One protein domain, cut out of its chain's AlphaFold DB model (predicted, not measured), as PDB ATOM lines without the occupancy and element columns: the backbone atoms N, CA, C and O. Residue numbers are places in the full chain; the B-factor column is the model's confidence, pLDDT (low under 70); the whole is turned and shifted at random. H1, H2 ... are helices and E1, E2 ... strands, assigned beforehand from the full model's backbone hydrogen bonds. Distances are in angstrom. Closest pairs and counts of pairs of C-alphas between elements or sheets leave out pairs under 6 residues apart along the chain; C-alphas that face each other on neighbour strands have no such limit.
ATOM      1  N   HIS A 268      84.362   7.620   9.099       88.19
ATOM      2  CA  HIS A 268      83.418   7.030  10.041       88.19
ATOM      3  C   HIS A 268      84.103   5.887  10.783       88.19
ATOM      4  O   HIS A 268      84.295   4.822  10.217       88.19
ATOM      5  N   ILE A 269      84.508   6.124  12.033       88.31
ATOM      6  CA  ILE A 269      85.339   5.191  12.808       88.31
ATOM      7  C   ILE A 269      84.839   5.060  14.247       88.31
ATOM      8  O   ILE A 269      84.457   6.044  14.885       88.31
ATOM      9  N   ALA A 270      84.866   3.848  14.799       86.94
ATOM     10  CA  ALA A 270      84.503   3.620  16.197       86.94
ATOM     11  C   ALA A 270      85.592   4.166  17.143       86.94
ATOM     12  O   ALA A 270      86.761   3.791  17.048       86.94
ATOM     13  N   ILE A 271      85.207   5.030  18.088       89.06
ATOM     14  CA  ILE A 271      86.120   5.672  19.053       89.06
ATOM     15  C   ILE A 271      85.930   5.207  20.500       89.06
ATOM     16  O   ILE A 271      86.761   5.508  21.357       89.06
ATOM     17  N   GLY A 272      84.854   4.479  20.796       86.44
ATOM     18  CA  GLY A 272      84.568   3.998  22.145       86.44
ATOM     19  C   GLY A 272      83.163   3.430  22.276       86.44
ATOM     20  O   GLY A 272      82.583   2.987  21.291       86.44
ATOM     21  N   HIS A 273      82.622   3.453  23.493       83.50
ATOM     22  CA  HIS A 273      81.246   3.057  23.790       83.50
ATOM     23  C   HIS A 273      80.591   4.088  24.715       83.50
ATOM     24  O   HIS A 273      81.237   4.598  25.632       83.50
ATOM     25  N   VAL A 274      79.305   4.361  24.496       75.56
ATOM     26  CA  VAL A 274      78.426   5.035  25.457       75.56
ATOM     27  C   VAL A 274      77.496   3.963  26.027       75.56
ATOM     28  O   VAL A 274      76.578   3.488  25.356       75.56
ATOM     29  N   GLY A 275      77.785   3.501  27.245       80.31
ATOM     30  CA  GLY A 275      77.124   2.321  27.814       80.31
ATOM     31  C   GLY A 275      77.432   1.057  27.003       80.31
ATOM     32  O   GLY A 275      78.597   0.708  26.830       80.31
ATOM     33  N   HIS A 276      76.392   0.390  26.489       74.50
ATOM     34  CA  HIS A 276      76.514  -0.789  25.615       74.50
ATOM     35  C   HIS A 276      76.520  -0.453  24.117       74.50
ATOM     36  O   HIS A 276      76.668  -1.353  23.293       74.50
ATOM     37  N   THR A 277      76.356   0.820  23.749       63.75
ATOM     38  CA  THR A 277      76.318   1.241  22.343       63.75
ATOM     39  C   THR A 277      77.691   1.726  21.875       63.75
ATOM     40  O   THR A 277      78.327   2.502  22.595       63.75
ATOM     41  N   PRO A 278      78.185   1.286  20.705       79.25
ATOM     42  CA  PRO A 278      79.424   1.805  20.140       79.25
ATOM     43  C   PRO A 278      79.279   3.291  19.783       79.25
ATOM     44  O   PRO A 278      78.267   3.729  19.242       79.25
ATOM     45  N   ALA A 279      80.309   4.070  20.098       83.62
ATOM     46  CA  ALA A 279      80.404   5.493  19.806       83.62
ATOM     47  C   ALA A 279      81.316   5.706  18.597       83.62
ATOM     48  O   ALA A 279      82.453   5.227  18.592       83.62
ATOM     49  N   TYR A 280      80.843   6.464  17.613       89.31
ATOM     50  CA  TYR A 280      81.560   6.711  16.363       89.31
ATOM     51  C   TYR A 280      81.974   8.176  16.235       89.31
ATOM     52  O   TYR A 280      81.212   9.082  16.572       89.31
ATOM     53  N   LEU A 281      83.171   8.407  15.700       90.06
ATOM     54  CA  LEU A 281      83.567   9.686  15.128       90.06
ATOM     55  C   LEU A 281      83.218   9.652  13.643       90.06
ATOM     56  O   LEU A 281      83.786   8.854  12.902       90.06
ATOM     57  N   SER A 282      82.287  10.513  13.235       88.62
ATOM     58  CA  SER A 282      81.845  10.625  11.844       88.62
ATOM     59  C   SER A 282      82.139  12.027  11.329       88.62
ATOM     60  O   SER A 282      81.720  13.002  11.956       88.62
ATOM     61  N   MET A 283      82.846  12.141  10.212       83.81
ATOM     62  CA  MET A 283      83.180  13.400   9.568       83.81
ATOM     63  C   MET A 283      82.882  13.343   8.075       83.81
ATOM     64  O   MET A 283      83.278  12.400   7.391       83.81
ATOM     65  N   GLY A 284      82.237  14.392   7.585       82.00
ATOM     66  CA  GLY A 284      81.884  14.579   6.189       82.00
ATOM     67  C   GLY A 284      80.461  15.071   6.007       82.00
ATOM     68  O   GLY A 284      79.847  15.649   6.911       82.00
ATOM     69  N   GLU A 285      79.972  14.913   4.783       72.56
ATOM     70  CA  GLU A 285      78.732  15.542   4.337       72.56
ATOM     71  C   GLU A 285      77.501  14.942   5.024       72.56
ATOM     72  O   GLU A 285      76.508  15.641   5.240       72.56
ATOM     73  N   LYS A 286      77.575  13.675   5.441       74.88
ATOM     74  CA  LYS A 286      76.476  12.958   6.095       74.88
ATOM     75  C   LYS A 286      76.352  13.295   7.585       74.88
ATOM     76  O   LYS A 286      75.231  13.395   8.103       74.88
ATOM     77  N   SER A 287      77.459  13.478   8.298       76.69
ATOM     78  CA  SER A 287      77.489  13.897   9.702       76.69
ATOM     79  C   SER A 287      77.410  15.412   9.860       76.69
ATOM     80  O   SER A 287      77.128  15.894  10.959       76.69
ATOM     81  N   ASN A 288      77.625  16.156   8.767       75.38
ATOM     82  CA  ASN A 288      77.752  17.610   8.753       75.38
ATOM     83  C   ASN A 288      78.818  18.104   9.751       75.38
ATOM     84  O   ASN A 288      78.675  19.149  10.390       75.38
ATOM     85  N   ALA A 289      79.882  17.318   9.917       78.25
ATOM     86  CA  ALA A 289      81.003  17.626  10.790       78.25
ATOM     87  C   ALA A 289      82.308  17.472  10.009       78.25
ATOM     88  O   ALA A 289      82.689  16.377   9.628       78.25
ATOM     89  N   TYR A 290      83.026  18.570   9.796       83.50
ATOM     90  CA  TYR A 290      84.311  18.559   9.075       83.50
ATOM     91  C   TYR A 290      85.507  18.705  10.010       83.50
ATOM     92  O   TYR A 290      86.657  18.542   9.607       83.50
ATOM     93  N   HIS A 291      85.240  18.984  11.287       83.06
ATOM     94  CA  HIS A 291      86.253  19.183  12.309       83.06
ATOM     95  C   HIS A 291      85.831  18.516  13.614       83.06
ATOM     96  O   HIS A 291      84.658  18.515  13.981       83.06
ATOM     97  N   ALA A 292      86.817  18.002  14.341       83.00
ATOM     98  CA  ALA A 292      86.643  17.468  15.680       83.00
ATOM     99  C   ALA A 292      87.661  18.114  16.624       83.00
ATOM    100  O   ALA A 292      88.846  18.225  16.299       83.00
ATOM    101  N   LEU A 293      87.204  18.535  17.805       88.88
ATOM    102  CA  LEU A 293      88.055  19.083  18.858       88.88
ATOM    103  C   LEU A 293      88.144  18.085  20.014       88.88
ATOM    104  O   LEU A 293      87.138  17.745  20.629       88.88
ATOM    105  N   ILE A 294      89.361  17.656  20.352       86.88
ATOM    106  CA  ILE A 294      89.605  16.750  21.481       86.88
ATOM    107  C   ILE A 294      90.154  17.553  22.668       86.88
ATOM    108  O   ILE A 294      91.332  17.925  22.704       86.88
ATOM    109  N   GLY A 295      89.294  17.805  23.657       88.12
ATOM    110  CA  GLY A 295      89.641  18.445  24.930       88.12
ATOM    111  C   GLY A 295      90.008  17.442  26.032       88.12
ATOM    112  O   GLY A 295      89.624  16.278  25.988       88.12
ATOM    113  N   GLY A 296      90.772  17.878  27.039       87.50
ATOM    114  CA  GLY A 296      91.034  17.078  28.245       87.50
ATOM    115  C   GLY A 296      92.294  17.489  29.009       87.50
ATOM    116  O   GLY A 296      93.226  18.054  28.426       87.50
ATOM    117  N   ALA A 297      92.356  17.158  30.300       86.00
ATOM    118  CA  ALA A 297      93.497  17.438  31.177       86.00
ATOM    119  C   ALA A 297      94.764  16.626  30.814       86.00
ATOM    120  O   ALA A 297      94.774  15.774  29.920       86.00
ATOM    121  N   THR A 298      95.889  16.903  31.470       85.62
ATOM    122  CA  THR A 298      97.135  16.140  31.276       85.62
ATOM    123  C   THR A 298      96.916  14.661  31.638       85.62
ATOM    124  O   THR A 298      96.255  14.364  32.625       85.62
ATOM    125  N   ARG A 299      97.467  13.731  30.838       82.25
ATOM    126  CA  ARG A 299      97.354  12.259  31.006       82.25
ATOM    127  C   ARG A 299      95.948  11.640  30.847       82.25
ATOM    128  O   ARG A 299      95.766  10.485  31.193       82.25
ATOM    129  N   THR A 300      94.990  12.319  30.211       85.81
ATOM    130  CA  THR A 300      93.633  11.770  29.954       85.81
ATOM    131  C   THR A 300      93.498  10.918  28.679       85.81
ATOM    132  O   THR A 300      92.408  10.788  28.137       85.81
ATOM    133  N   GLY A 301      94.598  10.402  28.121       87.50
ATOM    134  CA  GLY A 301      94.535   9.510  26.951       87.50
ATOM    135  C   GLY A 301      94.304  10.170  25.581       87.50
ATOM    136  O   GLY A 301      94.139   9.457  24.601       87.50
ATOM    137  N   LYS A 302      94.361  11.507  25.453       89.75
ATOM    138  CA  LYS A 302      94.167  12.206  24.156       89.75
ATOM    139  C   LYS A 302      95.059  11.679  23.025       89.75
ATOM    140  O   LYS A 302      94.599  11.502  21.907       89.75
ATOM    141  N   THR A 303      96.338  11.435  23.314       87.62
ATOM    142  CA  THR A 303      97.280  10.893  22.321       87.62
ATOM    143  C   THR A 303      96.898   9.477  21.909       87.62
ATOM    144  O   THR A 303      96.982   9.156  20.732       87.62
ATOM    145  N   THR A 304      96.428   8.659  22.851       88.38
ATOM    146  CA  THR A 304      95.933   7.307  22.575       88.38
ATOM    147  C   THR A 304      94.702   7.352  21.677       88.38
ATOM    148  O   THR A 304      94.664   6.648  20.678       88.38
ATOM    149  N   LEU A 305      93.739   8.233  21.971       87.81
ATOM    150  CA  LEU A 305      92.540   8.402  21.152       87.81
ATOM    151  C   LEU A 305      92.879   8.844  19.721       87.81
ATOM    152  O   LEU A 305      92.387   8.248  18.772       87.81
ATOM    153  N   ILE A 306      93.761   9.838  19.558       89.06
ATOM    154  CA  ILE A 306      94.200  10.296  18.228       89.06
ATOM    155  C   ILE A 306      94.908   9.170  17.466       89.06
ATOM    156  O   ILE A 306      94.643   8.975  16.286       89.06
ATOM    157  N   ASN A 307      95.783   8.413  18.130       87.56
ATOM    158  CA  ASN A 307      96.469   7.294  17.488       87.56
ATOM    159  C   ASN A 307      95.484   6.204  17.057       87.56
ATOM    160  O   ASN A 307      95.611   5.695  15.952       87.56
ATOM    161  N   ASN A 308      94.489   5.882  17.885       87.50
ATOM    162  CA  ASN A 308      93.457   4.909  17.531       87.50
ATOM    163  C   ASN A 308      92.625   5.386  16.339       87.50
ATOM    164  O   ASN A 308      92.347   4.593  15.447       87.50
ATOM    165  N   ILE A 309      92.289   6.679  16.300       89.25
ATOM    166  CA  ILE A 309      91.597   7.297  15.167       89.25
ATOM    167  C   ILE A 309      92.415   7.138  13.881       89.25
ATOM    168  O   ILE A 309      91.888   6.682  12.874       89.25
ATOM    169  N   ILE A 310      93.709   7.465  13.930       86.12
ATOM    170  CA  ILE A 310      94.613   7.357  12.776       86.12
ATOM    171  C   ILE A 310      94.759   5.901  12.331       86.12
ATOM    172  O   ILE A 310      94.655   5.621  11.144       86.12
ATOM    173  N   LEU A 311      94.987   4.973  13.264       86.00
ATOM    174  CA  LEU A 311      95.155   3.556  12.943       86.00
ATOM    175  C   LEU A 311      93.893   2.979  12.301       86.00
ATOM    176  O   LEU A 311      93.994   2.323  11.273       86.00
ATOM    177  N   LYS A 312      92.715   3.286  12.854       84.00
ATOM    178  CA  LYS A 312      91.435   2.854  12.284       84.00
ATOM    179  C   LYS A 312      91.174   3.464  10.915       84.00
ATOM    180  O   LYS A 312      90.760   2.754  10.010       84.00
ATOM    181  N   ALA A 313      91.503   4.742  10.730       83.81
ATOM    182  CA  ALA A 313      91.429   5.372   9.419       83.81
ATOM    183  C   ALA A 313      92.352   4.677   8.397       83.81
ATOM    184  O   ALA A 313      91.952   4.449   7.265       83.81
ATOM    185  N   CYS A 314      93.563   4.277   8.791       82.50
ATOM    186  CA  CYS A 314      94.461   3.525   7.911       82.50
ATOM    187  C   CYS A 314      93.996   2.084   7.631       82.50
ATOM    188  O   CYS A 314      94.371   1.523   6.605       82.50
ATOM    189  N   GLU A 315      93.242   1.463   8.543       81.31
ATOM    190  CA  GLU A 315      92.668   0.122   8.349       81.31
ATOM    191  C   GLU A 315      91.474   0.145   7.386       81.31
ATOM    192  O   GLU A 315      91.315  -0.771   6.583       81.31
ATOM    193  N   GLU A 316      90.632   1.174   7.482       80.31
ATOM    194  CA  GLU A 316      89.340   1.229   6.792       80.31
ATOM    195  C   GLU A 316      89.389   1.998   5.464       80.31
ATOM    196  O   GLU A 316      88.580   1.721   4.578       80.31
ATOM    197  N   TYR A 317      90.343   2.923   5.290       79.50
ATOM    198  CA  TYR A 317      90.412   3.790   4.114       79.50
ATOM    199  C   TYR A 317      91.713   3.572   3.330       79.50
ATOM    200  O   TYR A 317      92.809   3.673   3.892       79.50
ATOM    201  N   PRO A 318      91.631   3.300   2.015       74.56
ATOM    202  CA  PRO A 318      92.814   3.146   1.187       74.56
ATOM    203  C   PRO A 318      93.583   4.477   1.045       74.56
ATOM    204  O   PRO A 318      92.995   5.560   1.033       74.56
ATOM    205  N   PRO A 319      94.917   4.433   0.881       68.56
ATOM    206  CA  PRO A 319      95.757   5.633   0.850       68.56
ATOM    207  C   PRO A 319      95.446   6.588  -0.317       68.56
ATOM    208  O   PRO A 319      95.856   7.744  -0.288       68.56
ATOM    209  N   GLN A 320      94.720   6.132  -1.341       63.88
ATOM    210  CA  GLN A 320      94.269   6.964  -2.458       63.88
ATOM    211  C   GLN A 320      93.070   7.862  -2.103       63.88
ATOM    212  O   GLN A 320      92.864   8.866  -2.778       63.88
ATOM    213  N   THR A 321      92.289   7.524  -1.070       57.94
ATOM    214  CA  THR A 321      91.078   8.270  -0.671       57.94
ATOM    215  C   THR A 321      91.299   9.166   0.544       57.94
ATOM    216  O   THR A 321      90.510  10.074   0.789       57.94
ATOM    217  N   THR A 322      92.366   8.940   1.315       63.25
ATOM    218  CA  THR A 322      92.620   9.675   2.560       63.25
ATOM    219  C   THR A 322      94.106   9.977   2.710       63.25
ATOM    220  O   THR A 322      94.922   9.081   2.907       63.25
ATOM    221  N   THR A 323      94.466  11.263   2.666       70.31
ATOM    222  CA  THR A 323      95.826  11.713   2.991       70.31
ATOM    223  C   THR A 323      95.861  12.220   4.428       70.31
ATOM    224  O   THR A 323      95.277  13.250   4.752       70.31
ATOM    225  N   ILE A 324      96.575  11.514   5.304       70.38
ATOM    226  CA  ILE A 324      96.802  11.964   6.680       70.38
ATOM    227  C   ILE A 324      98.086  12.794   6.699       70.38
ATOM    228  O   ILE A 324      99.180  12.254   6.546       70.38
ATOM    229  N   LEU A 325      97.961  14.109   6.902       69.94
ATOM    230  CA  LEU A 325      99.095  15.025   7.059       69.94
ATOM    231  C   LEU A 325      99.310  15.356   8.540       69.94
ATOM    232  O   LEU A 325      98.676  16.266   9.079       69.94
ATOM    233  N   PRO A 326     100.200  14.637   9.240       63.06
ATOM    234  CA  PRO A 326     100.472  14.923  10.633       63.06
ATOM    235  C   PRO A 326     101.333  16.180  10.760       63.06
ATOM    236  O   PRO A 326     102.555  16.121  10.637       63.06
ATOM    237  N   HIS A 327     100.727  17.325  11.070       49.22
ATOM    238  CA  HIS A 327     101.506  18.503  11.440       49.22
ATOM    239  C   HIS A 327     101.741  18.544  12.953       49.22
ATOM    240  O   HIS A 327     100.794  18.491  13.736       49.22
ATOM    241  N   ARG A 328     103.014  18.596  13.375       46.78
ATOM    242  CA  ARG A 328     103.418  18.491  14.783       46.78
ATOM    243  C   ARG A 328     104.338  19.648  15.180       46.78
ATOM    244  O   ARG A 328     105.554  19.518  15.120       46.78
ATOM    245  N   PHE A 329     103.776  20.742  15.691       43.81
ATOM    246  CA  PHE A 329     104.534  21.918  16.170       43.81
ATOM    247  C   PHE A 329     105.138  21.763  17.588       43.81
ATOM    248  O   PHE A 329     105.446  22.745  18.243       43.81
ATOM    249  N   GLN A 330     105.368  20.518  18.032       51.94
ATOM    250  CA  GLN A 330     105.466  20.005  19.419       51.94
ATOM    251  C   GLN A 330     104.167  19.306  19.864       51.94
ATOM    252  O   GLN A 330     103.204  19.908  20.323       51.94
ATOM    253  N   LYS A 331     104.154  17.971  19.724       42.84
ATOM    254  CA  LYS A 331     103.185  17.014  20.305       42.84
ATOM    255  C   LYS A 331     101.674  17.366  20.253       42.84
ATOM    256  O   LYS A 331     100.969  17.017  21.194       42.84
ATOM    257  N   ARG A 332     101.120  17.919  19.166       35.38
ATOM    258  CA  ARG A 332      99.661  17.872  18.872       35.38
ATOM    259  C   ARG A 332      99.410  17.804  17.362       35.38
ATOM    260  O   ARG A 332     100.215  18.357  16.627       35.38
ATOM    261  N   TYR A 333      98.351  17.097  16.953       40.50
ATOM    262  CA  TYR A 333      97.921  16.920  15.559       40.50
ATOM    263  C   TYR A 333      96.783  17.897  15.233       40.50
ATOM    264  O   TYR A 333      95.890  18.088  16.060       40.50
ATOM    265  N   GLN A 334      96.806  18.468  14.032       36.59
ATOM    266  CA  GLN A 334      95.671  19.129  13.385       36.59
ATOM    267  C   GLN A 334      95.458  18.475  12.018       36.59
ATOM    268  O   GLN A 334      96.434  18.154  11.342       36.59
ATOM    269  N   PHE A 335      94.198  18.276  11.636       39.22
ATOM    270  CA  PHE A 335      93.811  17.785  10.317       39.22
ATOM    271  C   PHE A 335      93.418  18.983   9.445       39.22
ATOM    272  O   PHE A 335      92.562  19.770   9.850       39.22
TER     273      PHE A 335
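What this domain is: This is residues 268 to 335 of the 338 residues of an uncharacterized protein of Achromatium sp. WMS2 (UniProt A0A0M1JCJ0). A hairpin of two antiparallel strands, E1 and E2, has one helix, H1, packed beside E1. Residues 295 to 301 stick out before H1, and a loose tail, residues 317 to 335, follows it and folds back near its end. The printed part has 68 residues, in the order E1, E2, H1; its class is mixed, with under half of the residues in named elements. It is only just compact, close to loose, with a radius of gyration of the C-alphas of 12.9 A and spans of 34 by 32 by 22 A.

How they stand to each other: E1, residues 268 to 274, and E2, residues 277 to 284, form a hairpin with 148 degrees between their directions; N 271 and O 279 are 2.8 A apart, within hydrogen-bond range. The closest C-alphas of E1 and H1, residues 302 to 316, are those of Ile 269 and Lys 312, 6.5 A apart. In H1 every O i to N i+4 pair is within hydrogen-bond range.

Where its parts are: E1 measures 16.3 A from C-alpha 268 at (83.418, 7.030, 10.041), E2 21.7 A, and H1 21.1 A to C-alpha 316 at (89.340, 1.229, 6.792).

The domain as a whole: The C-alphas farthest apart, His 276 and Phe 329, are 37.3 A apart. The printed part has no cut; the link from E2 to H1 is long, 17 residues. Residue 277, residues 319 to 322 and residues 325 to 335 have pLDDT under 70.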